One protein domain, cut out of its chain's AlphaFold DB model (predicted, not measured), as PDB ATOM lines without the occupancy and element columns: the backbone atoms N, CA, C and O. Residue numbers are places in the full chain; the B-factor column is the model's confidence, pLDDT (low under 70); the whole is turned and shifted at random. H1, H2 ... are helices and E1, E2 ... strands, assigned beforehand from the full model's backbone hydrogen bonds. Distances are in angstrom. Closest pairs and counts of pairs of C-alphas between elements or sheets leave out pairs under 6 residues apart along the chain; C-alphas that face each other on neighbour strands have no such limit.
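AT A GLANCE: This is residues 331 to 431, 537 to 574, 611 to 642 and 801 to 817 of the 1280 residues of the protein "TonB-dependent receptor" of Acidobacteria bacterium (UniProt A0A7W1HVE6). This is a model with little regular structure, much of it long loops: a small mixed sheet, E3 E4 E5, has the short helices H3, H4 and H5 at one end and H6, with H2 packed on it, at the other, and E1 and E2 form a separate hairpin. Six named helices and five named strands hold 68 of 188 printed residues, class mixed. The whole is compact, radius of gyration of the C-alphas 17.1 A, spanning 51 by 42 by 29 A.

HOW THE PARTS SIT: Look at E4, residues 616 to 621: within hydrogen-bond range are its N 618 and O 553 of parallel E3, residues 553 to 556, at 2.8 A, and its N 617 and O 636 of antiparallel E5, residues 636 to 640, at 2.9 A. H6, residues 624 to 629, touches H2, residues 365 to 372; their closest C-alphas, 628 and 367, are 5.1 A apart.

IN THESE COORDINATES: Find C-alpha 339 at (207.629, 203.588, 316.983), where H1, residues 339 to 350, begins its 16.5 A; E5 ends at C-alpha 640, (239.815, 219.185, 303.637).

THE WHOLE: Across the cuts, C-alphas 431 and 537 are 30.5 A apart, 574 and 611 9.1 A, 642 and 801 24.3 A. Residues 399 to 417 are among those under pLDDT 70.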
ATOM      1  N   THR A 331     215.017 198.010 329.430       92.25
ATOM      2  CA  THR A 331     214.679 196.781 330.183       92.25
ATOM      3  C   THR A 331     213.269 196.255 329.891       92.25
ATOM      4  O   THR A 331     212.928 195.155 330.314       92.25
ATOM      5  N   VAL A 332     212.417 197.045 329.223       91.50
ATOM      6  CA  VAL A 332     211.065 196.629 328.785       91.50
ATOM      7  C   VAL A 332     210.919 196.654 327.262       91.50
ATOM      8  O   VAL A 332     210.064 195.962 326.706       91.50
ATOM      9  N   LEU A 333     211.775 197.408 326.566       90.56
ATOM     10  CA  LEU A 333     211.835 197.444 325.112       90.56
ATOM     11  C   LEU A 333     212.500 196.169 324.563       90.56
ATOM     12  O   LEU A 333     213.713 196.099 324.359       90.56
ATOM     13  N   GLY A 334     211.681 195.143 324.333       86.12
ATOM     14  CA  GLY A 334     212.104 193.868 323.752       86.12
ATOM     15  C   GLY A 334     212.380 193.928 322.241       86.12
ATOM     16  O   GLY A 334     212.819 194.939 321.690       86.12
ATOM     17  N   ASN A 335     212.090 192.820 321.552       90.31
ATOM     18  CA  ASN A 335     212.322 192.679 320.108       90.31
ATOM     19  C   ASN A 335     211.392 193.528 319.226       90.31
ATOM     20  O   ASN A 335     211.730 193.779 318.071       90.31
ATOM     21  N   ASN A 336     210.232 193.961 319.735       92.88
ATOM     22  CA  ASN A 336     209.380 194.900 319.012       92.88
ATOM     23  C   ASN A 336     209.943 196.321 319.166       92.88
ATOM     24  O   ASN A 336     209.794 196.940 320.218       92.88
ATOM     25  N   ARG A 337     210.577 196.822 318.103       94.19
ATOM     26  CA  ARG A 337     211.148 198.173 317.996       94.19
ATOM     27  C   ARG A 337     210.316 199.072 317.061       94.19
ATOM     28  O   ARG A 337     210.864 199.940 316.382       94.19
ATOM     29  N   SER A 338     208.993 198.866 316.999       97.00
ATOM     30  CA  SER A 338     208.081 199.813 316.339       97.00
ATOM     31  C   SER A 338     208.081 201.168 317.061       97.00
ATOM     32  O   SER A 338     208.441 201.256 318.238       97.00
ATOM     33  N   ARG A 339     207.660 202.242 316.381       95.81
ATOM     34  CA  ARG A 339     207.629 203.588 316.983       95.81
ATOM     35  C   ARG A 339     206.682 203.659 318.186       95.81
ATOM     36  O   ARG A 339     206.982 204.330 319.168       95.81
ATOM     37  N   GLU A 340     205.582 202.913 318.140       95.56
ATOM     38  CA  GLU A 340     204.623 202.751 319.237       95.56
ATOM     39  C   GLU A 340     205.280 202.061 320.438       95.56
ATOM     40  O   GLU A 340     205.131 202.524 321.566       95.56
ATOM     41  N   ALA A 341     206.036 200.980 320.200       95.94
ATOM     42  CA  ALA A 341     206.717 200.228 321.250       95.94
ATOM     43  C   ALA A 341     207.836 201.047 321.917       95.94
ATOM     44  O   ALA A 341     207.940 201.052 323.144       95.94
ATOM     45  N   ILE A 342     208.619 201.788 321.124       95.50
ATOM     46  CA  ILE A 342     209.648 202.712 321.625       95.50
ATOM     47  C   ILE A 342     208.996 203.802 322.488       95.50
ATOM     48  O   ILE A 342     209.368 203.965 323.649       95.50
ATOM     49  N   ALA A 343     207.977 204.503 321.976       92.69
ATOM     50  CA  ALA A 343     207.285 205.547 322.733       92.69
ATOM     51  C   ALA A 343     206.666 205.009 324.040       92.69
ATOM     52  O   ALA A 343     206.820 205.627 325.094       92.69
ATOM     53  N   ALA A 344     206.020 203.839 324.002       92.81
ATOM     54  CA  ALA A 344     205.420 203.210 325.179       92.81
ATOM     55  C   ALA A 344     206.458 202.849 326.259       92.81
ATOM     56  O   ALA A 344     206.247 203.167 327.431       92.81
ATOM     57  N   ALA A 345     207.589 202.248 325.872       93.06
ATOM     58  CA  ALA A 345     208.655 201.859 326.798       93.06
ATOM     59  C   ALA A 345     209.273 203.063 327.529       93.06
ATOM     60  O   ALA A 345     209.524 203.002 328.732       93.06
ATOM     61  N   PHE A 346     209.486 204.177 326.822       91.62
ATOM     62  CA  PHE A 346     210.013 205.405 327.419       91.62
ATOM     63  C   PHE A 346     208.962 206.127 328.280       91.62
ATOM     64  O   PHE A 346     209.275 206.585 329.380       91.62
ATOM     65  N   ASN A 347     207.697 206.177 327.850       89.94
ATOM     66  CA  ASN A 347     206.609 206.762 328.645       89.94
ATOM     67  C   ASN A 347     206.402 206.051 329.993       89.94
ATOM     68  O   ASN A 347     206.131 206.721 330.990       89.94
ATOM     69  N   GLN A 348     206.572 204.723 330.039       89.94
ATOM     70  CA  GLN A 348     206.412 203.919 331.258       89.94
ATOM     71  C   GLN A 348     207.305 204.395 332.416       89.94
ATOM     72  O   GLN A 348     206.894 204.303 333.572       89.94
ATOM     73  N   PHE A 349     208.507 204.902 332.122       86.56
ATOM     74  CA  PHE A 349     209.477 205.312 333.144       86.56
ATOM     75  C   PHE A 349     209.635 206.827 333.306       86.56
ATOM     76  O   PHE A 349     210.053 207.257 334.376       86.56
ATOM     77  N   ASN A 350     209.272 207.637 332.305       78.12
ATOM     78  CA  ASN A 350     209.346 209.102 332.416       78.12
ATOM     79  C   ASN A 350     208.353 209.701 333.429       78.12
ATOM     80  O   ASN A 350     208.588 210.798 333.930       78.12
ATOM     81  N   GLY A 351     207.246 209.007 333.728       71.44
ATOM     82  CA  GLY A 351     206.179 209.540 334.585       71.44
ATOM     83  C   GLY A 351     205.305 210.586 333.881       71.44
ATOM     84  O   GLY A 351     204.818 211.527 334.513       71.44
ATOM     85  N   CYS A 352     205.129 210.445 332.565       75.25
ATOM     86  CA  CYS A 352     204.406 211.411 331.744       75.25
ATOM     87  C   CYS A 352     202.887 211.315 331.939       75.25
ATOM     88  O   CYS A 352     202.336 210.253 332.226       75.25
ATOM     89  N   ALA A 353     202.199 212.442 331.750       70.88
ATOM     90  CA  ALA A 353     200.746 212.524 331.839       70.88
ATOM     91  C   ALA A 353     200.167 213.367 330.694       70.88
ATOM     92  O   ALA A 353     200.714 214.412 330.327       70.88
ATOM     93  N   GLY A 354     199.031 212.920 330.154       74.62
ATOM     94  CA  GLY A 354     198.276 213.635 329.125       74.62
ATOM     95  C   GLY A 354     199.094 213.920 327.863       74.62
ATOM     96  O   GLY A 354     199.753 213.041 327.310       74.62
ATOM     97  N   THR A 355     199.054 215.168 327.401       71.50
ATOM     98  CA  THR A 355     199.706 215.610 326.159       71.50
ATOM     99  C   THR A 355     201.236 215.599 326.205       71.50
ATOM    100  O   THR A 355     201.850 215.714 325.151       71.50
ATOM    101  N   ASN A 356     201.867 215.431 327.371       73.12
ATOM    102  CA  ASN A 356     203.328 215.502 327.520       73.12
ATOM    103  C   ASN A 356     204.043 214.142 327.344       73.12
ATOM    104  O   ASN A 356     205.256 214.057 327.537       73.12
ATOM    105  N   CYS A 357     203.305 213.084 326.992       81.81
ATOM    106  CA  CYS A 357     203.845 211.765 326.651       81.81
ATOM    107  C   CYS A 357     204.277 211.666 325.178       81.81
ATOM    108  O   CYS A 357     203.616 212.211 324.288       81.81
ATOM    109  N   LEU A 358     205.329 210.887 324.910       85.56
ATOM    110  CA  LEU A 358     205.759 210.511 323.560       85.56
ATOM    111  C   LEU A 358     204.652 209.742 322.826       85.56
ATOM    112  O   LEU A 358     203.932 208.939 323.419       85.56
ATOM    113  N   THR A 359     204.551 209.936 321.518       88.75
ATOM    114  CA  THR A 359     203.716 209.144 320.610       88.75
ATOM    115  C   THR A 359     204.581 208.583 319.484       88.75
ATOM    116  O   THR A 359     205.721 209.004 319.291       88.75
ATOM    117  N   ALA A 360     204.042 207.653 318.696       89.25
ATOM    118  CA  ALA A 360     204.754 207.092 317.548       89.25
ATOM    119  C   ALA A 360     205.178 208.148 316.504       89.25
ATOM    120  O   ALA A 360     206.163 207.943 315.796       89.25
ATOM    121  N   ALA A 361     204.472 209.283 316.425       86.19
ATOM    122  CA  ALA A 361     204.812 210.386 315.526       86.19
ATOM    123  C   ALA A 361     206.054 211.177 315.979       86.19
ATOM    124  O   ALA A 361     206.739 211.751 315.136       86.19
ATOM    125  N   ASP A 362     206.363 211.186 317.281       84.94
ATOM    126  CA  ASP A 362     207.529 211.888 317.837       84.94
ATOM    127  C   ASP A 362     208.829 211.099 317.678       84.94
ATOM    128  O   ASP A 362     209.909 211.680 317.735       84.94
ATOM    129  N   ILE A 363     208.741 209.778 317.485       90.81
ATOM    130  CA  ILE A 363     209.911 208.951 317.197       90.81
ATOM    131  C   ILE A 363     210.358 209.268 315.771       90.81
ATOM    132  O   ILE A 363     209.681 208.908 314.803       90.81
ATOM    133  N   SER A 364     211.486 209.962 315.642       90.44
ATOM    134  CA  SER A 364     212.024 210.394 314.352       90.44
ATOM    135  C   SER A 364     212.402 209.205 313.453       90.44
ATOM    136  O   SER A 364     212.642 208.100 313.951       90.44
ATOM    137  N   PRO A 365     212.495 209.391 312.120       91.81
ATOM    138  CA  PRO A 365     213.015 208.359 311.222       91.81
ATOM    139  C   PRO A 365     214.421 207.884 311.611       91.81
ATOM    140  O   PRO A 365     214.667 206.684 311.619       91.81
ATOM    141  N   ILE A 366     215.300 208.807 312.016       91.50
ATOM    142  CA  ILE A 366     216.670 208.504 312.452       91.50
ATOM    143  C   ILE A 366     216.664 207.650 313.720       91.50
ATOM    144  O   ILE A 366     217.266 206.580 313.736       91.50
ATOM    145  N   ALA A 367     215.923 208.062 314.754       93.50
ATOM    146  CA  ALA A 367     215.788 207.274 315.977       93.50
ATOM    147  C   ALA A 367     215.212 205.884 315.686       93.50
ATOM    148  O   ALA A 367     215.725 204.886 316.179       93.50
ATOM    149  N   PHE A 368     214.181 205.799 314.844       95.50
ATOM    150  CA  PHE A 368     213.604 204.524 314.434       95.50
ATOM    151  C   PHE A 368     214.638 203.615 313.747       95.50
ATOM    152  O   PHE A 368     214.720 202.436 314.095       95.50
ATOM    153  N   ASN A 369     215.460 204.154 312.842       94.81
ATOM    154  CA  ASN A 369     216.526 203.408 312.171       94.81
ATOM    155  C   ASN A 369     217.597 202.934 313.172       94.81
ATOM    156  O   ASN A 369     217.896 201.743 313.226       94.81
ATOM    157  N   ILE A 370     218.097 203.822 314.039       94.31
ATOM    158  CA  ILE A 370     219.098 203.512 315.079       94.31
ATOM    159  C   ILE A 370     218.593 202.423 316.040       94.31
ATOM    160  O   ILE A 370     219.303 201.457 316.319       94.31
ATOM    161  N   PHE A 371     217.349 202.523 316.518       95.25
ATOM    162  CA  PHE A 371     216.759 201.540 317.437       95.25
ATOM    163  C   PHE A 371     216.497 200.166 316.797       95.25
ATOM    164  O   PHE A 371     216.306 199.196 317.540       95.25
ATOM    165  N   ASN A 372     216.493 200.081 315.461       94.62
ATOM    166  CA  ASN A 372     216.360 198.842 314.690       94.62
ATOM    167  C   ASN A 372     217.698 198.317 314.129       94.62
ATOM    168  O   ASN A 372     217.742 197.170 313.677       94.62
ATOM    169  N   LEU A 373     218.782 199.098 314.197       93.31
ATOM    170  CA  LEU A 373     220.096 198.732 313.667       93.31
ATOM    171  C   LEU A 373     220.656 197.491 314.382       93.31
ATOM    172  O   LEU A 373     220.724 197.434 315.615       93.31
ATOM    173  N   ARG A 374     221.048 196.480 313.601       92.12
ATOM    174  CA  ARG A 374     221.498 195.168 314.087       92.12
ATOM    175  C   ARG A 374     223.015 195.093 314.139       92.12
ATOM    176  O   ARG A 374     223.662 195.142 313.104       92.12
ATOM    177  N   ASN A 375     223.578 194.922 315.332       93.00
ATOM    178  CA  ASN A 375     225.021 194.782 315.502       93.00
ATOM    179  C   ASN A 375     225.490 193.436 314.890       93.00
ATOM    180  O   ASN A 375     225.047 192.381 315.354       93.00
ATOM    181  N   PRO A 376     226.383 193.430 313.880       90.81
ATOM    182  CA  PRO A 376     226.763 192.223 313.144       90.81
ATOM    183  C   PRO A 376     227.683 191.285 313.941       90.81
ATOM    184  O   PRO A 376     227.852 190.128 313.562       90.81
ATOM    185  N   VAL A 377     228.273 191.759 315.046       89.06
ATOM    186  CA  VAL A 377     229.139 190.960 315.925       89.06
ATOM    187  C   VAL A 377     228.331 190.239 317.004       89.06
ATOM    188  O   VAL A 377     228.643 189.094 317.328       89.06
ATOM    189  N   THR A 378     227.288 190.874 317.551       90.19
ATOM    190  CA  THR A 378     226.457 190.284 318.622       90.19
ATOM    191  C   THR A 378     225.142 189.672 318.127       90.19
ATOM    192  O   THR A 378     224.547 188.861 318.833       90.19
ATOM    193  N   GLY A 379     224.650 190.066 316.946       90.00
ATOM    194  CA  GLY A 379     223.304 189.744 316.441       90.00
ATOM    195  C   GLY A 379     222.161 190.507 317.139       90.00
ATOM    196  O   GLY A 379     220.998 190.427 316.722       90.00
ATOM    197  N   GLY A 380     222.476 191.255 318.199       91.62
ATOM    198  CA  GLY A 380     221.543 192.108 318.927       91.62
ATOM    199  C   GLY A 380     221.252 193.424 318.203       91.62
ATOM    200  O   GLY A 380     221.651 193.639 317.060       91.62
ATOM    201  N   PHE A 381     220.552 194.326 318.886       93.94
ATOM    202  CA  PHE A 381     220.446 195.723 318.464       93.94
ATOM    203  C   PHE A 381     221.674 196.513 318.931       93.94
ATOM    204  O   PHE A 381     222.250 196.182 319.967       93.94
ATOM    205  N   VAL A 382     222.042 197.573 318.205       92.56
ATOM    206  CA  VAL A 382     223.127 198.491 318.607       92.56
ATOM    207  C   VAL A 382     222.822 199.186 319.940       92.56
ATOM    208  O   VAL A 382     223.716 199.316 320.773       92.56
ATOM    209  N   LEU A 383     221.554 199.553 320.164       93.94
ATOM    210  CA  LEU A 383     221.011 199.902 321.478       93.94
ATOM    211  C   LEU A 383     220.336 198.648 322.071       93.94
ATOM    212  O   LEU A 383     219.207 198.326 321.664       93.94
ATOM    213  N   PRO A 384     221.013 197.896 322.964       92.56
ATOM    214  CA  PRO A 384     220.603 196.546 323.350       92.56
ATOM    215  C   PRO A 384     219.239 196.510 324.055       92.56
ATOM    216  O   PRO A 384     218.741 197.515 324.555       92.56
ATOM    217  N   SER A 385     218.604 195.337 324.086       90.50
ATOM    218  CA  SER A 385     217.546 195.062 325.069       90.50
ATOM    219  C   SER A 385     218.216 194.559 326.342       90.50
ATOM    220  O   SER A 385     219.054 193.661 326.279       90.50
ATOM    221  N   LEU A 386     217.856 195.144 327.479       89.75
ATOM    222  CA  LEU A 386     218.448 194.855 328.784       89.75
ATOM    223  C   LEU A 386     217.551 193.885 329.569       89.75
ATOM    224  O   LEU A 386     216.343 193.834 329.326       89.75
ATOM    225  N   SER A 387     218.109 193.129 330.515       82.19
ATOM    226  CA  SER A 387     217.317 192.361 331.484       82.19
ATOM    227  C   SER A 387     217.325 193.059 332.845       82.19
ATOM    228  O   SER A 387     218.133 193.949 333.100       82.19
ATOM    229  N   SER A 388     216.419 192.673 333.745       72.69
ATOM    230  CA  SER A 388     216.472 193.109 335.149       72.69
ATOM    231  C   SER A 388     217.721 192.617 335.881       72.69
ATOM    232  O   SER A 388     218.112 193.206 336.883       72.69
ATOM    233  N   ASP A 389     218.324 191.540 335.380       71.50
ATOM    234  CA  ASP A 389     219.310 190.737 336.098       71.50
ATOM    235  C   ASP A 389     220.751 191.116 335.712       71.50
ATOM    236  O   ASP A 389     221.697 190.631 336.327       71.50
ATOM    237  N   ASN A 390     220.927 191.964 334.687       72.69
ATOM    238  CA  ASN A 390     222.228 192.405 334.173       72.69
ATOM    239  C   ASN A 390     222.437 193.931 334.195       72.69
ATOM    240  O   ASN A 390     223.339 194.430 333.522       72.69
ATOM    241  N   VAL A 391     221.621 194.671 334.959       84.06
ATOM    242  CA  VAL A 391     221.737 196.131 335.096       84.06
ATOM    243  C   VAL A 391     221.661 196.599 336.547       84.06
ATOM    244  O   VAL A 391     220.859 196.102 337.339       84.06
ATOM    245  N   ARG A 392     222.444 197.625 336.888       85.50
ATOM    246  CA  ARG A 392     222.406 198.300 338.194       85.50
ATOM    247  C   ARG A 392     221.595 199.591 338.093       85.50
ATOM    248  O   ARG A 392     221.832 200.421 337.220       85.50
ATOM    249  N   GLN A 393     220.615 199.776 338.978       85.44
ATOM    250  CA  GLN A 393     219.859 201.033 339.062       85.44
ATOM    251  C   GLN A 393     220.753 202.125 339.663       85.44
ATOM    252  O   GLN A 393     221.292 201.928 340.749       85.44
ATOM    253  N   LEU A 394     220.874 203.270 338.988       83.88
ATOM    254  CA  LEU A 394     221.725 204.376 339.448       83.88
ATOM    255  C   LEU A 394     220.983 205.414 340.306       83.88
ATOM    256  O   LEU A 394     221.611 206.219 340.981       83.88
ATOM    257  N   GLY A 395     219.645 205.419 340.290       81.38
ATOM    258  CA  GLY A 395     218.836 206.394 341.042       81.38
ATOM    259  C   GLY A 395     218.816 207.813 340.453       81.38
ATOM    260  O   GLY A 395     218.195 208.699 341.032       81.38
ATOM    261  N   ILE A 396     219.446 208.013 339.293       81.62
ATOM    262  CA  ILE A 396     219.520 209.278 338.548       81.62
ATOM    263  C   ILE A 396     218.694 209.214 337.249       81.62
ATOM    264  O   ILE A 396     218.271 208.139 336.813       81.62
ATOM    265  N   VAL A 397     218.483 210.375 336.625       83.00
ATOM    266  CA  VAL A 397     217.844 210.542 335.305       83.00
ATOM    267  C   VAL A 397     218.812 211.199 334.317       83.00
ATOM    268  O   VAL A 397     219.821 211.748 334.745       83.00
ATOM    269  N   ASP A 398     218.514 211.189 333.019       75.69
ATOM    270  CA  ASP A 398     219.392 211.721 331.965       75.69
ATOM    271  C   ASP A 398     219.745 213.219 332.059       75.69
ATOM    272  O   ASP A 398     220.859 213.585 331.694       75.69
ATOM    273  N   GLN A 399     218.885 214.075 332.627       69.69
ATOM    274  CA  GLN A 399     219.123 215.530 332.688       69.69
ATOM    275  C   GLN A 399     219.498 216.087 334.081       69.69
ATOM    276  O   GLN A 399     219.037 215.609 335.119       69.69
ATOM    277  N   THR A 400     220.240 217.205 334.111       55.81
ATOM    278  CA  THR A 400     220.621 217.950 335.337       55.81
ATOM    279  C   THR A 400     219.697 219.146 335.650       55.81
ATOM    280  O   THR A 400     220.152 220.259 335.938       55.81
ATOM    281  N   GLY A 401     218.373 218.933 335.613       52.44
ATOM    282  CA  GLY A 401     217.371 219.947 335.985       52.44
ATOM    283  C   GLY A 401     215.915 219.523 335.747       52.44
ATOM    284  O   GLY A 401     215.650 218.519 335.103       52.44
ATOM    285  N   THR A 402     214.944 220.296 336.246       41.41
ATOM    286  CA  THR A 402     213.497 219.981 336.169       41.41
ATOM    287  C   THR A 402     212.778 220.580 334.947       41.41
ATOM    288  O   THR A 402     211.549 220.651 334.915       41.41
ATOM    289  N   GLY A 403     213.525 221.039 333.937       47.59
ATOM    290  CA  GLY A 403     212.980 221.754 332.781       47.59
ATOM    291  C   GLY A 403     212.326 220.834 331.749       47.59
ATOM    292  O   GLY A 403     212.975 219.939 331.204       47.59
ATOM    293  N   SER A 404     211.060 221.097 331.433       48.44
ATOM    294  CA  SER A 404     210.357 220.517 330.289       48.44
ATOM    295  C   SER A 404     210.716 221.293 329.008       48.44
ATOM    296  O   SER A 404     210.802 222.520 329.025       48.44
ATOM    297  N   PHE A 405     210.970 220.592 327.896       50.81
ATOM    298  CA  PHE A 405     211.488 221.202 326.660       50.81
ATOM    299  C   PHE A 405     210.415 221.307 325.569       50.81
ATOM    300  O   PHE A 405     209.709 220.332 325.304       50.81
ATOM    301  N   GLN A 406     210.283 222.482 324.942       49.72
ATOM    302  CA  GLN A 406     209.387 222.686 323.799       49.72
ATOM    303  C   GLN A 406     210.088 222.271 322.507       49.72
ATOM    304  O   GLN A 406     211.044 222.913 322.079       49.72
ATOM    305  N   PHE A 407     209.577 221.225 321.867       54.00
ATOM    306  CA  PHE A 407     210.059 220.793 320.559       54.00
ATOM    307  C   PHE A 407     209.379 221.625 319.465       54.00
ATOM    308  O   PHE A 407     208.183 221.924 319.552       54.00
ATOM    309  N   GLY A 408     210.156 222.036 318.459       42.50
ATOM    310  CA  GLY A 408     209.693 222.909 317.380       42.50
ATOM    311  C   GLY A 408     208.482 222.332 316.641       42.50
ATOM    312  O   GLY A 408     208.395 221.129 316.410       42.50
ATOM    313  N   ALA A 409     207.533 223.195 316.276       40.50
ATOM    314  CA  ALA A 409     206.268 222.774 315.678       40.50
ATOM    315  C   ALA A 409     206.476 222.052 314.335       40.50
ATOM    316  O   ALA A 409     206.730 222.692 313.309       40.50
ATOM    317  N   PHE A 410     206.321 220.726 314.325       42.31
ATOM    318  CA  PHE A 410     206.160 219.944 313.098       42.31
ATOM    319  C   PHE A 410     204.881 220.378 312.356       42.31
ATOM    320  O   PHE A 410     203.943 220.863 313.000       42.31
ATOM    321  N   PRO A 411     204.777 220.186 311.026       34.44
ATOM    322  CA  PRO A 411     203.530 220.428 310.301       34.44
ATOM    323  C   PRO A 411     202.377 219.597 310.899       34.44
ATOM    324  O   PRO A 411     202.305 218.390 310.695       34.44
ATOM    325  N   GLY A 412     201.494 220.250 311.663       39.84
ATOM    326  CA  GLY A 412     200.363 219.618 312.355       39.84
ATOM    327  C   GLY A 412     200.521 219.369 313.865       39.84
ATOM    328  O   GLY A 412     199.579 218.854 314.462       39.84
ATOM    329  N   ILE A 413     201.639 219.741 314.507       38.38
ATOM    330  CA  ILE A 413     201.837 219.569 315.963       38.38
ATOM    331  C   ILE A 413     201.944 220.934 316.662       38.38
ATOM    332  O   ILE A 413     202.845 221.725 316.387       38.38
ATOM    333  N   THR A 414     201.019 221.204 317.589       44.69
ATOM    334  CA  THR A 414     201.066 222.350 318.511       44.69
ATOM    335  C   THR A 414     202.200 222.206 319.524       44.69
ATOM    336  O   THR A 414     202.574 221.095 319.885       44.69
ATOM    337  N   THR A 415     202.733 223.334 320.005       53.25
ATOM    338  CA  THR A 415     203.907 223.406 320.889       53.25
ATOM    339  C   THR A 415     203.745 222.524 322.130       53.25
ATOM    340  O   THR A 415     203.021 222.862 323.068       53.25
ATOM    341  N   ARG A 416     204.411 221.366 322.122       58.47
ATOM    342  CA  ARG A 416     204.229 220.302 323.111       58.47
ATOM    343  C   ARG A 416     205.502 220.128 323.919       58.47
ATOM    344  O   ARG A 416     206.600 220.173 323.366       58.47
ATOM    345  N   THR A 417     205.347 219.928 325.223       68.06
ATOM    346  CA  THR A 417     206.480 219.946 326.150       68.06
ATOM    347  C   THR A 417     206.724 218.541 326.684       68.06
ATOM    348  O   THR A 417     206.032 218.091 327.595       68.06
ATOM    349  N   LEU A 418     207.664 217.820 326.073       71.12
ATOM    350  CA  LEU A 418     207.956 216.431 326.438       71.12
ATOM    351  C   LEU A 418     208.780 216.353 327.728       71.12
ATOM    352  O   LEU A 418     209.572 217.246 328.046       71.12
ATOM    353  N   GLN A 419     208.604 215.254 328.461       72.69
ATOM    354  CA  GLN A 419     209.458 214.931 329.600       72.69
ATOM    355  C   GLN A 419     210.801 214.324 329.163       72.69
ATOM    356  O   GLN A 419     210.919 213.663 328.129       72.69
ATOM    357  N   ARG A 420     211.820 214.590 329.983       69.62
ATOM    358  CA  ARG A 420     213.229 214.223 329.790       69.62
ATOM    359  C   ARG A 420     213.803 213.643 331.091       69.62
ATOM    360  O   ARG A 420     214.849 214.072 331.546       69.62
ATOM    361  N   ASN A 421     213.031 212.794 331.770       74.50
ATOM    362  CA  ASN A 421     213.366 212.246 333.088       74.50
ATOM    363  C   ASN A 421     213.556 210.730 332.972       74.50
ATOM    364  O   ASN A 421     212.952 209.973 333.729       74.50
ATOM    365  N   ASN A 422     214.337 210.273 331.993       84.38
ATOM    366  CA  ASN A 422     214.541 208.851 331.760       84.38
ATOM    367  C   ASN A 422     215.419 208.295 332.885       84.38
ATOM    368  O   ASN A 422     216.588 208.674 332.958       84.38
ATOM    369  N   PRO A 423     214.913 207.402 333.759       89.56
ATOM    370  CA  PRO A 423     215.733 206.812 334.808       89.56
ATOM    371  C   PRO A 423     216.851 205.992 334.176       89.56
ATOM    372  O   PRO A 423     216.605 205.241 333.228       89.56
ATOM    373  N   LEU A 424     218.062 206.126 334.701       89.81
ATOM    374  CA  LEU A 424     219.244 205.488 334.138       89.81
ATOM    375  C   LEU A 424     219.611 204.197 334.861       89.81
ATOM    376  O   LEU A 424     219.426 204.039 336.074       89.81
ATOM    377  N   VAL A 425     220.162 203.273 334.081       90.88
ATOM    378  CA  VAL A 425     220.753 202.029 334.555       90.88
ATOM    379  C   VAL A 425     222.164 201.890 334.006       90.88
ATOM    380  O   VAL A 425     222.442 202.242 332.863       90.88
ATOM    381  N   GLU A 426     223.048 201.355 334.828       89.19
ATOM    382  CA  GLU A 426     224.385 200.938 334.437       89.19
ATOM    383  C   GLU A 426     224.325 199.524 333.859       89.19
ATOM    384  O   GLU A 426     223.707 198.628 334.442       89.19
ATOM    385  N   PHE A 427     224.977 199.332 332.717       88.31
ATOM    386  CA  PHE A 427     225.097 198.065 332.011       88.31
ATOM    387  C   PHE A 427     226.578 197.736 331.801       88.31
ATOM    388  O   PHE A 427     227.352 198.570 331.327       88.31
ATOM    389  N   ILE A 428     226.968 196.507 332.149       87.69
ATOM    390  CA  ILE A 428     228.329 195.999 331.963       87.69
ATOM    391  C   ILE A 428     228.279 194.792 331.029       87.69
ATOM    392  O   ILE A 428     227.612 193.801 331.324       87.69
ATOM    393  N   ASP A 429     229.025 194.862 329.927       87.94
ATOM    394  CA  ASP A 429     229.226 193.750 328.993       87.94
ATOM    395  C   ASP A 429     230.721 193.489 328.789       87.94
ATOM    396  O   ASP A 429     231.547 194.400 328.871       87.94
ATOM    397  N   VAL A 430     231.080 192.230 328.530       90.75
ATOM    398  CA  VAL A 430     232.468 191.783 328.380       90.75
ATOM    399  C   VAL A 430     232.606 190.893 327.149       90.75
ATOM    400  O   VAL A 430     232.322 189.694 327.176       90.75
ATOM    401  N   VAL A 431     233.147 191.470 326.076       92.00
ATOM    402  CA  VAL A 431     233.419 190.791 324.805       92.00
ATOM    403  C   VAL A 431     234.940 190.694 324.620       92.00
ATOM    404  O   VAL A 431     235.589 191.693 324.314       92.00
ATOM    405  N   ASN A 537     226.544 213.300 305.342       86.25
ATOM    406  CA  ASN A 537     227.873 213.852 305.580       86.25
ATOM    407  C   ASN A 537     228.389 214.602 304.330       86.25
ATOM    408  O   ASN A 537     228.783 213.947 303.358       86.25
ATOM    409  N   PRO A 538     228.454 215.947 304.319       80.25
ATOM    410  CA  PRO A 538     229.008 216.706 303.194       80.25
ATOM    411  C   PRO A 538     230.520 216.533 303.000       80.25
ATOM    412  O   PRO A 538     231.012 216.798 301.901       80.25
ATOM    413  N   ALA A 539     231.271 216.069 304.005       84.06
ATOM    414  CA  ALA A 539     232.705 215.815 303.873       84.06
ATOM    415  C   ALA A 539     233.021 214.664 302.894       84.06
ATOM    416  O   ALA A 539     234.129 214.606 302.358       84.06
ATOM    417  N   SER A 540     232.025 213.833 302.546       82.62
ATOM    418  CA  SER A 540     232.085 212.871 301.426       82.62
ATOM    419  C   SER A 540     232.474 213.516 300.084       82.62
ATOM    420  O   SER A 540     233.051 212.864 299.219       82.62
ATOM    421  N   THR A 541     232.236 214.824 299.916       78.75
ATOM    422  CA  THR A 541     232.685 215.586 298.735       78.75
ATOM    423  C   THR A 541     234.203 215.819 298.681       78.75
ATOM    424  O   THR A 541     234.726 216.175 297.623       78.75
ATOM    425  N   PHE A 542     234.914 215.606 299.794       79.06
ATOM    426  CA  PHE A 542     236.373 215.703 299.918       79.06
ATOM    427  C   PHE A 542     237.027 214.314 299.967       79.06
ATOM    428  O   PHE A 542     238.016 214.093 299.269       79.06
ATOM    429  N   ASP A 543     236.460 213.381 300.741       85.75
ATOM    430  CA  ASP A 543     236.837 211.962 300.742       85.75
ATOM    431  C   ASP A 543     235.595 211.061 300.833       85.75
ATOM    432  O   ASP A 543     234.975 210.961 301.886       85.75
ATOM    433  N   ASP A 544     235.261 210.352 299.753       86.94
ATOM    434  CA  ASP A 544     234.137 209.398 299.681       86.94
ATOM    435  C   ASP A 544     234.485 208.010 300.276       86.94
ATOM    436  O   ASP A 544     233.804 207.009 300.042       86.94
ATOM    437  N   SER A 545     235.592 207.900 301.024       89.31
ATOM    438  CA  SER A 545     235.981 206.641 301.658       89.31
ATOM    439  C   SER A 545     235.025 206.218 302.781       89.31
ATOM    440  O   SER A 545     234.312 207.013 303.399       89.31
ATOM    441  N   ILE A 546     235.062 204.923 303.111       87.88
ATOM    442  CA  ILE A 546     234.299 204.364 304.235       87.88
ATOM    443  C   ILE A 546     234.672 205.001 305.587       87.88
ATOM    444  O   ILE A 546     233.881 204.926 306.519       87.88
ATOM    445  N   ALA A 547     235.836 205.653 305.710       88.31
ATOM    446  CA  ALA A 547     236.222 206.358 306.932       88.31
ATOM    447  C   ALA A 547     235.372 207.615 307.185       88.31
ATOM    448  O   ALA A 547     235.041 207.896 308.334       88.31
ATOM    449  N   THR A 548     234.980 208.305 306.110       88.75
ATOM    450  CA  THR A 548     234.095 209.481 306.103       88.75
ATOM    451  C   THR A 548     232.618 209.084 306.168       88.75
ATOM    452  O   THR A 548     231.810 209.743 306.823       88.75
ATOM    453  N   ARG A 549     232.251 208.000 305.468       88.38
ATOM    454  CA  ARG A 549     230.854 207.556 305.296       88.38
ATOM    455  C   ARG A 549     230.319 206.620 306.378       88.38
ATOM    456  O   ARG A 549     229.106 206.416 306.442       88.38
ATOM    457  N   ARG A 550     231.196 206.043 307.212       91.69
ATOM    458  CA  ARG A 550     230.830 205.230 308.387       91.69
ATOM    459  C   ARG A 550     229.720 205.884 309.208       91.69
ATOM    460  O   ARG A 550     229.606 207.105 309.250       91.69
ATOM    461  N   LEU A 551     228.966 205.067 309.936       91.56
ATOM    462  CA  LEU A 551     228.088 205.543 310.994       91.56
ATOM    463  C   LEU A 551     228.893 206.433 311.955       91.56
ATOM    464  O   LEU A 551     229.892 205.986 312.534       91.56
ATOM    465  N   GLY A 552     228.452 207.686 312.076       88.94
ATOM    466  CA  GLY A 552     229.049 208.699 312.937       88.94
ATOM    467  C   GLY A 552     229.070 208.313 314.413       88.94
ATOM    468  O   GLY A 552     228.445 207.326 314.811       88.94
ATOM    469  N   HIS A 553     229.793 209.088 315.219       90.25
ATOM    470  CA  HIS A 553     229.830 208.891 316.668       90.25
ATOM    471  C   HIS A 553     228.685 209.665 317.336       90.25
ATOM    472  O   HIS A 553     228.384 210.789 316.949       90.25
ATOM    473  N   TYR A 554     228.017 209.059 318.315       90.94
ATOM    474  CA  TYR A 554     226.907 209.660 319.058       90.94
ATOM    475  C   TYR A 554     227.236 209.581 320.545       90.94
ATOM    476  O   TYR A 554     227.350 208.467 321.053       90.94
ATOM    477  N   VAL A 555     227.388 210.719 321.233       85.44
ATOM    478  CA  VAL A 555     227.993 210.784 322.584       85.44
ATOM    479  C   VAL A 555     227.135 211.603 323.557       85.44
ATOM    480  O   VAL A 555     226.676 212.699 323.238       85.44
ATOM    481  N   GLY A 556     226.881 211.072 324.753       82.44
ATOM    482  CA  GLY A 556     226.116 211.748 325.807       82.44
ATOM    483  C   GLY A 556     226.941 212.696 326.686       82.44
ATOM    484  O   GLY A 556     228.167 212.684 326.676       82.44
ATOM    485  N   ARG A 557     226.257 213.535 327.475       74.56
ATOM    486  CA  ARG A 557     226.862 214.477 328.441       74.56
ATOM    487  C   ARG A 557     226.116 214.451 329.772       74.56
ATOM    488  O   ARG A 557     225.021 213.902 329.873       74.56
ATOM    489  N   ASN A 558     226.684 215.084 330.799       73.12
ATOM    490  CA  ASN A 558     226.098 215.171 332.134       73.12
ATOM    491  C   ASN A 558     225.879 213.748 332.686       73.12
ATOM    492  O   ASN A 558     226.801 212.938 332.691       73.12
ATOM    493  N   ASN A 559     224.652 213.396 333.072       76.88
ATOM    494  CA  ASN A 559     224.327 212.055 333.568       76.88
ATOM    495  C   ASN A 559     224.387 210.973 332.461       76.88
ATOM    496  O   ASN A 559     224.326 209.785 332.767       76.88
ATOM    497  N   LEU A 560     224.526 211.375 331.189       78.56
ATOM    498  CA  LEU A 560     224.803 210.516 330.035       78.56
ATOM    499  C   LEU A 560     226.280 210.534 329.589       78.56
ATOM    500  O   LEU A 560     226.572 210.027 328.514       78.56
ATOM    501  N   ALA A 561     227.225 211.083 330.365       73.94
ATOM    502  CA  ALA A 561     228.643 211.131 329.966       73.94
ATOM    503  C   ALA A 561     229.240 209.741 329.645       73.94
ATOM    504  O   ALA A 561     230.057 209.603 328.741       73.94
ATOM    505  N   ASN A 562     228.762 208.691 330.321       84.75
ATOM    506  CA  ASN A 562     229.157 207.298 330.091       84.75
ATOM    507  C   ASN A 562     228.239 206.588 329.064       84.75
ATOM    508  O   ASN A 562     227.889 205.420 329.234       84.75
ATOM    509  N   PHE A 563     227.810 207.284 328.004       88.88
ATOM    510  CA  PHE A 563     226.998 206.737 326.907       88.88
ATOM    511  C   PHE A 563     227.542 207.156 325.536       88.88
ATOM    512  O   PHE A 563     227.638 208.346 325.239       88.88
ATOM    513  N   SER A 564     227.801 206.179 324.665       91.25
ATOM    514  CA  SER A 564     228.023 206.410 323.236       91.25
ATOM    515  C   SER A 564     227.570 205.239 322.353       91.25
ATOM    516  O   SER A 564     227.310 204.128 322.827       91.25
ATOM    517  N   PHE A 565     227.457 205.470 321.044       91.69
ATOM    518  CA  PHE A 565     227.383 204.416 320.022       91.69
ATOM    519  C   PHE A 565     227.839 204.933 318.650       91.69
ATOM    520  O   PHE A 565     227.919 206.137 318.419       91.69
ATOM    521  N   GLY A 566     228.084 204.010 317.717       88.75
ATOM    522  CA  GLY A 566     228.604 204.320 316.384       88.75
ATOM    523  C   GLY A 566     230.095 204.016 316.274       88.75
ATOM    524  O   GLY A 566     230.669 203.391 317.164       88.75
ATOM    525  N   GLY A 567     230.726 204.417 315.170       82.44
ATOM    526  CA  GLY A 567     232.183 204.333 315.070       82.44
ATOM    527  C   GLY A 567     232.821 205.425 315.937       82.44
ATOM    528  O   GLY A 567     232.539 206.592 315.675       82.44
ATOM    529  N   PRO A 568     233.666 205.106 316.929       71.56
ATOM    530  CA  PRO A 568     234.345 206.139 317.703       71.56
ATOM    531  C   PRO A 568     235.528 206.740 316.939       71.56
ATOM    532  O   PRO A 568     235.944 206.241 315.888       71.56
ATOM    533  N   ASN A 569     236.084 207.810 317.480       64.00
ATOM    534  CA  ASN A 569     237.213 208.558 316.937       64.00
ATOM    535  C   ASN A 569     238.473 207.653 316.894       64.00
ATOM    536  O   ASN A 569     238.523 206.597 317.532       64.00
ATOM    537  N   ASP A 570     239.490 208.012 316.101       68.50
ATOM    538  CA  ASP A 570     240.671 207.160 315.807       68.50
ATOM    539  C   ASP A 570     240.338 205.842 315.039       68.50
ATOM    540  O   ASP A 570     241.177 204.940 314.890       68.50
ATOM    541  N   SER A 571     239.107 205.716 314.511       80.19
ATOM    542  CA  SER A 571     238.603 204.515 313.821       80.19
ATOM    543  C   SER A 571     239.308 204.153 312.512       80.19
ATOM    544  O   SER A 571     239.131 203.014 312.084       80.19
ATOM    545  N   PHE A 572     240.067 205.041 311.853       86.00
ATOM    546  CA  PHE A 572     240.701 204.785 310.536       86.00
ATOM    547  C   PHE A 572     242.159 205.265 310.414       86.00
ATOM    548  O   PHE A 572     242.701 205.423 309.312       86.00
ATOM    549  N   ASN A 573     242.834 205.389 311.552       83.94
ATOM    550  CA  ASN A 573     244.151 205.985 311.647       83.94
ATOM    551  C   ASN A 573     245.223 205.198 310.879       83.94
ATOM    552  O   ASN A 573     245.352 203.975 311.021       83.94
ATOM    553  N   LYS A 574     246.091 205.893 310.138       86.44
ATOM    554  CA  LYS A 574     247.313 205.312 309.567       86.44
ATOM    555  C   LYS A 574     248.536 206.171 309.868       86.44
ATOM    556  O   LYS A 574     248.668 207.265 309.330       86.44
ATOM    557  N   PRO A 611     241.488 210.161 307.939       86.25
ATOM    558  CA  PRO A 611     240.227 210.461 307.257       86.25
ATOM    559  C   PRO A 611     238.997 210.294 308.166       86.25
ATOM    560  O   PRO A 611     237.930 210.798 307.840       86.25
ATOM    561  N   GLU A 612     239.118 209.623 309.319       82.25
ATOM    562  CA  GLU A 612     238.030 209.494 310.298       82.25
ATOM    563  C   GLU A 612     237.568 210.819 310.913       82.25
ATOM    564  O   GLU A 612     236.415 210.877 311.331       82.25
ATOM    565  N   GLU A 613     238.433 211.841 310.937       80.38
ATOM    566  CA  GLU A 613     238.135 213.210 311.396       80.38
ATOM    567  C   GLU A 613     237.066 213.873 310.505       80.38
ATOM    568  O   GLU A 613     236.408 214.833 310.882       80.38
ATOM    569  N   GLN A 614     236.887 213.351 309.287       85.81
ATOM    570  CA  GLN A 614     235.891 213.816 308.329       85.81
ATOM    571  C   GLN A 614     234.552 213.081 308.467       85.81
ATOM    572  O   GLN A 614     233.635 213.333 307.691       85.81
ATOM    573  N   ALA A 615     234.404 212.155 309.417       88.06
ATOM    574  CA  ALA A 615     233.094 211.609 309.756       88.06
ATOM    575  C   ALA A 615     232.210 212.678 310.424       88.06
ATOM    576  O   ALA A 615     232.669 213.777 310.721       88.06
ATOM    577  N   THR A 616     230.934 212.366 310.644       88.81
ATOM    578  CA  THR A 616     230.072 213.212 311.483       88.81
ATOM    579  C   THR A 616     230.108 212.719 312.914       88.81
ATOM    580  O   THR A 616     229.986 211.508 313.138       88.81
ATOM    581  N   GLU A 617     230.116 213.634 313.862       86.06
ATOM    582  CA  GLU A 617     229.877 213.324 315.261       86.06
ATOM    583  C   GLU A 617     228.667 214.141 315.753       86.06
ATOM    584  O   GLU A 617     228.243 215.135 315.155       86.06
ATOM    585  N   PHE A 618     227.959 213.576 316.727       85.75
ATOM    586  CA  PHE A 618     226.761 214.140 317.341       85.75
ATOM    587  C   PHE A 618     226.976 214.070 318.840       85.75
ATOM    588  O   PHE A 618     226.572 213.115 319.515       85.75
ATOM    589  N   GLU A 619     227.704 215.056 319.341       69.69
ATOM    590  CA  GLU A 619     228.092 215.097 320.734       69.69
ATOM    591  C   GLU A 619     227.009 215.690 321.649       69.69
ATOM    592  O   GLU A 619     226.000 216.292 321.254       69.69
ATOM    593  N   LYS A 620     227.276 215.533 322.946       70.62
ATOM    594  CA  LYS A 620     226.675 216.289 324.040       70.62
ATOM    595  C   LYS A 620     225.158 216.096 324.221       70.62
ATOM    596  O   LYS A 620     224.490 217.011 324.705       70.62
ATOM    597  N   PHE A 621     224.597 214.914 323.918       79.12
ATOM    598  CA  PHE A 621     223.184 214.608 324.228       79.12
ATOM    599  C   PHE A 621     222.878 214.800 325.730       79.12
ATOM    600  O   PHE A 621     223.444 214.104 326.574       79.12
ATOM    601  N   ASP A 622     221.929 215.688 326.050       75.38
ATOM    602  CA  ASP A 622     221.459 215.956 327.423       75.38
ATOM    603  C   ASP A 622     220.282 215.054 327.842       75.38
ATOM    604  O   ASP A 622     219.883 215.036 329.007       75.38
ATOM    605  N   SER A 623     219.659 214.348 326.893       80.62
ATOM    606  CA  SER A 623     218.570 213.406 327.161       80.62
ATOM    607  C   SER A 623     218.345 212.421 326.016       80.62
ATOM    608  O   SER A 623     218.458 212.771 324.839       80.62
ATOM    609  N   PHE A 624     217.876 211.214 326.333       86.06
ATOM    610  CA  PHE A 624     217.402 210.276 325.311       86.06
ATOM    611  C   PHE A 624     216.173 210.804 324.559       86.06
ATOM    612  O   PHE A 624     215.960 210.441 323.405       86.06
ATOM    613  N   THR A 625     215.383 211.698 325.159       84.31
ATOM    614  CA  THR A 625     214.246 212.345 324.484       84.31
ATOM    615  C   THR A 625     214.691 213.213 323.293       84.31
ATOM    616  O   THR A 625     213.975 213.263 322.289       84.31
ATOM    617  N   GLN A 626     215.877 213.842 323.334       82.25
ATOM    618  CA  GLN A 626     216.460 214.517 322.160       82.25
ATOM    619  C   GLN A 626     216.742 213.501 321.040       82.25
ATOM    620  O   GLN A 626     216.188 213.637 319.947       82.25
ATOM    621  N   LEU A 627     217.482 212.421 321.337       87.62
ATOM    622  CA  LEU A 627     217.786 211.364 320.362       87.62
ATOM    623  C   LEU A 627     216.510 210.782 319.732       87.62
ATOM    624  O   LEU A 627     216.409 210.700 318.509       87.62
ATOM    625  N   LEU A 628     215.502 210.441 320.545       89.69
ATOM    626  CA  LEU A 628     214.217 209.905 320.076       89.69
ATOM    627  C   LEU A 628     213.499 210.852 319.104       89.69
ATOM    628  O   LEU A 628     212.985 210.406 318.077       89.69
ATOM    629  N   THR A 629     213.512 212.155 319.391       85.12
ATOM    630  CA  THR A 629     212.906 213.188 318.534       85.12
ATOM    631  C   THR A 629     213.770 213.579 317.330       85.12
ATOM    632  O   THR A 629     213.320 214.357 316.490       85.12
ATOM    633  N   GLY A 630     214.964 212.991 317.181       84.44
ATOM    634  CA  GLY A 630     215.869 213.230 316.053       84.44
ATOM    635  C   GLY A 630     216.690 214.511 316.183       84.44
ATOM    636  O   GLY A 630     217.068 215.092 315.166       84.44
ATOM    637  N   ASN A 631     216.940 214.955 317.416       80.44
ATOM    638  CA  ASN A 631     217.716 216.150 317.730       80.44
ATOM    639  C   ASN A 631     218.945 215.785 318.573       80.44
ATOM    640  O   ASN A 631     218.875 214.869 319.386       80.44
ATOM    641  N   ALA A 632     220.031 216.531 318.412       80.44
ATOM    642  CA  ALA A 632     221.210 216.524 319.273       80.44
ATOM    643  C   ALA A 632     221.408 217.917 319.895       80.44
ATOM    644  O   ALA A 632     220.740 218.881 319.505       80.44
ATOM    645  N   THR A 633     222.310 218.030 320.868       76.44
ATOM    646  CA  THR A 633     222.730 219.339 321.396       76.44
ATOM    647  C   THR A 633     223.665 220.042 320.413       76.44
ATOM    648  O   THR A 633     223.576 221.259 320.254       76.44
ATOM    649  N   GLU A 634     224.486 219.253 319.723       77.81
ATOM    650  CA  GLU A 634     225.580 219.665 318.851       77.81
ATOM    651  C   GLU A 634     225.737 218.664 317.689       77.81
ATOM    652  O   GLU A 634     225.207 217.548 317.752       77.81
ATOM    653  N   ALA A 635     226.415 219.068 316.615       79.88
ATOM    654  CA  ALA A 635     226.839 218.180 315.534       79.88
ATOM    655  C   ALA A 635     228.062 218.752 314.814       79.88
ATOM    656  O   ALA A 635     228.039 219.919 314.419       79.88
ATOM    657  N   ASP A 636     229.076 217.933 314.577       80.12
ATOM    658  CA  ASP A 636     230.374 218.356 314.055       80.12
ATOM    659  C   ASP A 636     230.905 217.431 312.942       80.12
ATOM    660  O   ASP A 636     230.462 216.290 312.774       80.12
ATOM    661  N   THR A 637     231.782 217.970 312.088       81.94
ATOM    662  CA  THR A 637     232.509 217.226 311.041       81.94
ATOM    663  C   THR A 637     233.621 218.083 310.418       81.94
ATOM    664  O   THR A 637     233.501 219.315 310.380       81.94
ATOM    665  N   GLN A 638     234.679 217.464 309.872       82.69
ATOM    666  CA  GLN A 638     235.805 218.183 309.255       82.69
ATOM    667  C   GLN A 638     235.924 218.038 307.717       82.69
ATOM    668  O   GLN A 638     235.651 217.001 307.108       82.69
ATOM    669  N   TYR A 639     236.426 219.091 307.063       80.62
ATOM    670  CA  TYR A 639     236.512 219.241 305.604       80.62
ATOM    671  C   TYR A 639     237.936 219.589 305.171       80.62
ATOM    672  O   TYR A 639     238.500 220.578 305.644       80.62
ATOM    673  N   GLY A 640     238.518 218.838 304.229       83.69
ATOM    674  CA  GLY A 640     239.815 219.185 303.637       83.69
ATOM    675  C   GLY A 640     240.694 217.984 303.294       83.69
ATOM    676  O   GLY A 640     240.231 217.025 302.685       83.69
ATOM    677  N   VAL A 641     241.990 218.080 303.613       85.81
ATOM    678  CA  VAL A 641     243.038 217.125 303.217       85.81
ATOM    679  C   VAL A 641     243.751 216.546 304.437       85.81
ATOM    680  O   VAL A 641     244.529 217.231 305.110       85.81
ATOM    681  N   THR A 642     243.560 215.249 304.657       85.50
ATOM    682  CA  THR A 642     244.036 214.506 305.832       85.50
ATOM    683  C   THR A 642     245.375 213.763 305.633       85.50
ATOM    684  O   THR A 642     246.026 213.438 306.622       85.50
ATOM    685  N   THR A 801     226.309 224.250 316.928       63.00
ATOM    686  CA  THR A 801     225.573 224.476 318.182       63.00
ATOM    687  C   THR A 801     224.476 225.535 317.986       63.00
ATOM    688  O   THR A 801     224.723 226.739 317.923       63.00
ATOM    689  N   VAL A 802     223.219 225.093 317.851       51.38
ATOM    690  CA  VAL A 802     222.035 225.966 317.658       51.38
ATOM    691  C   VAL A 802     221.581 226.527 319.024       51.38
ATOM    692  O   VAL A 802     221.589 225.761 319.988       51.38
ATOM    693  N   PRO A 803     221.119 227.798 319.150       46.38
ATOM    694  CA  PRO A 803     220.848 228.501 320.428       46.38
ATOM    695  C   PRO A 803     219.780 227.918 321.391       46.38
ATOM    696  O   PRO A 803     219.304 228.618 322.285       46.38
ATOM    697  N   SER A 804     219.393 226.653 321.239       48.09
ATOM    698  CA  SER A 804     218.567 225.900 322.190       48.09
ATOM    699  C   SER A 804     219.000 224.437 322.395       48.09
ATOM    700  O   SER A 804     218.260 223.699 323.040       48.09
ATOM    701  N   GLY A 805     220.155 223.990 321.876       56.56
ATOM    702  CA  GLY A 805     220.581 222.584 321.991       56.56
ATOM    703  C   GLY A 805     219.632 221.613 321.272       56.56
ATOM    704  O   GLY A 805     219.258 220.568 321.810       56.56
ATOM    705  N   ASN A 806     219.162 222.014 320.086       67.50
ATOM    706  CA  ASN A 806     218.183 221.279 319.286       67.50
ATOM    707  C   ASN A 806     218.592 221.264 317.803       67.50
ATOM    708  O   ASN A 806     217.928 221.834 316.933       67.50
ATOM    709  N   VAL A 807     219.726 220.622 317.540       73.19
ATOM    710  CA  VAL A 807     220.301 220.389 316.215       73.19
ATOM    711  C   VAL A 807     219.584 219.203 315.582       73.19
ATOM    712  O   VAL A 807     219.685 218.083 316.074       73.19
ATOM    713  N   ALA A 808     218.834 219.420 314.501       78.44
ATOM    714  CA  ALA A 808     218.129 218.337 313.821       78.44
ATOM    715  C   ALA A 808     219.132 217.417 313.101       78.44
ATOM    716  O   ALA A 808     219.714 217.811 312.092       78.44
ATOM    717  N   ILE A 809     219.298 216.179 313.580       84.75
ATOM    718  CA  ILE A 809     220.341 215.233 313.125       84.75
ATOM    719  C   ILE A 809     220.250 214.989 311.601       84.75
ATOM    720  O   ILE A 809     221.262 214.874 310.917       84.75
ATOM    721  N   ALA A 810     219.032 214.991 311.044       83.00
ATOM    722  CA  ALA A 810     218.780 214.781 309.613       83.00
ATOM    723  C   ALA A 810     219.288 215.907 308.698       83.00
ATOM    724  O   ALA A 810     219.620 215.650 307.543       83.00
ATOM    725  N   THR A 811     219.284 217.154 309.177       75.50
ATOM    726  CA  THR A 811     219.557 218.346 308.352       75.50
ATOM    727  C   THR A 811     220.694 219.210 308.881       75.50
ATOM    728  O   THR A 811     220.985 220.230 308.264       75.50
ATOM    729  N   ALA A 812     221.370 218.800 309.963       75.56
ATOM    730  CA  ALA A 812     222.469 219.528 310.603       75.56
ATOM    731  C   ALA A 812     223.425 220.150 309.570       75.56
ATOM    732  O   ALA A 812     223.556 221.369 309.489       75.56
ATOM    733  N   PHE A 813     223.976 219.317 308.687       75.56
ATOM    734  CA  PHE A 813     224.959 219.734 307.691       75.56
ATOM    735  C   PHE A 813     224.371 220.142 306.325       75.56
ATOM    736  O   PHE A 813     225.117 220.562 305.442       75.56
ATOM    737  N   SER A 814     223.047 220.063 306.112       64.94
ATOM    738  CA  SER A 814     222.434 220.282 304.783       64.94
ATOM    739  C   SER A 814     222.538 221.728 304.277       64.94
ATOM    740  O   SER A 814     222.337 221.996 303.089       64.94
ATOM    741  N   GLY A 815     222.832 222.667 305.181       55.06
ATOM    742  CA  GLY A 815     223.005 224.090 304.895       55.06
ATOM    743  C   GLY A 815     224.432 224.614 304.915       55.06
ATOM    744  O   GLY A 815     224.598 225.798 304.638       55.06
ATOM    745  N   VAL A 816     225.437 223.781 305.202       60.38
ATOM    746  CA  VAL A 816     226.847 224.197 305.171       60.38
ATOM    747  C   VAL A 816     227.297 224.275 303.706       60.38
ATOM    748  O   VAL A 816     227.347 223.242 303.033       60.38
ATOM    749  N   PRO A 817     227.613 225.461 303.149       56.50
ATOM    750  CA  PRO A 817     228.005 225.551 301.752       56.50
ATOM    751  C   PRO A 817     229.442 225.047 301.584       56.50
ATOM    752  O   PRO A 817     230.399 225.664 302.050       56.50
TER     753      PRO A 817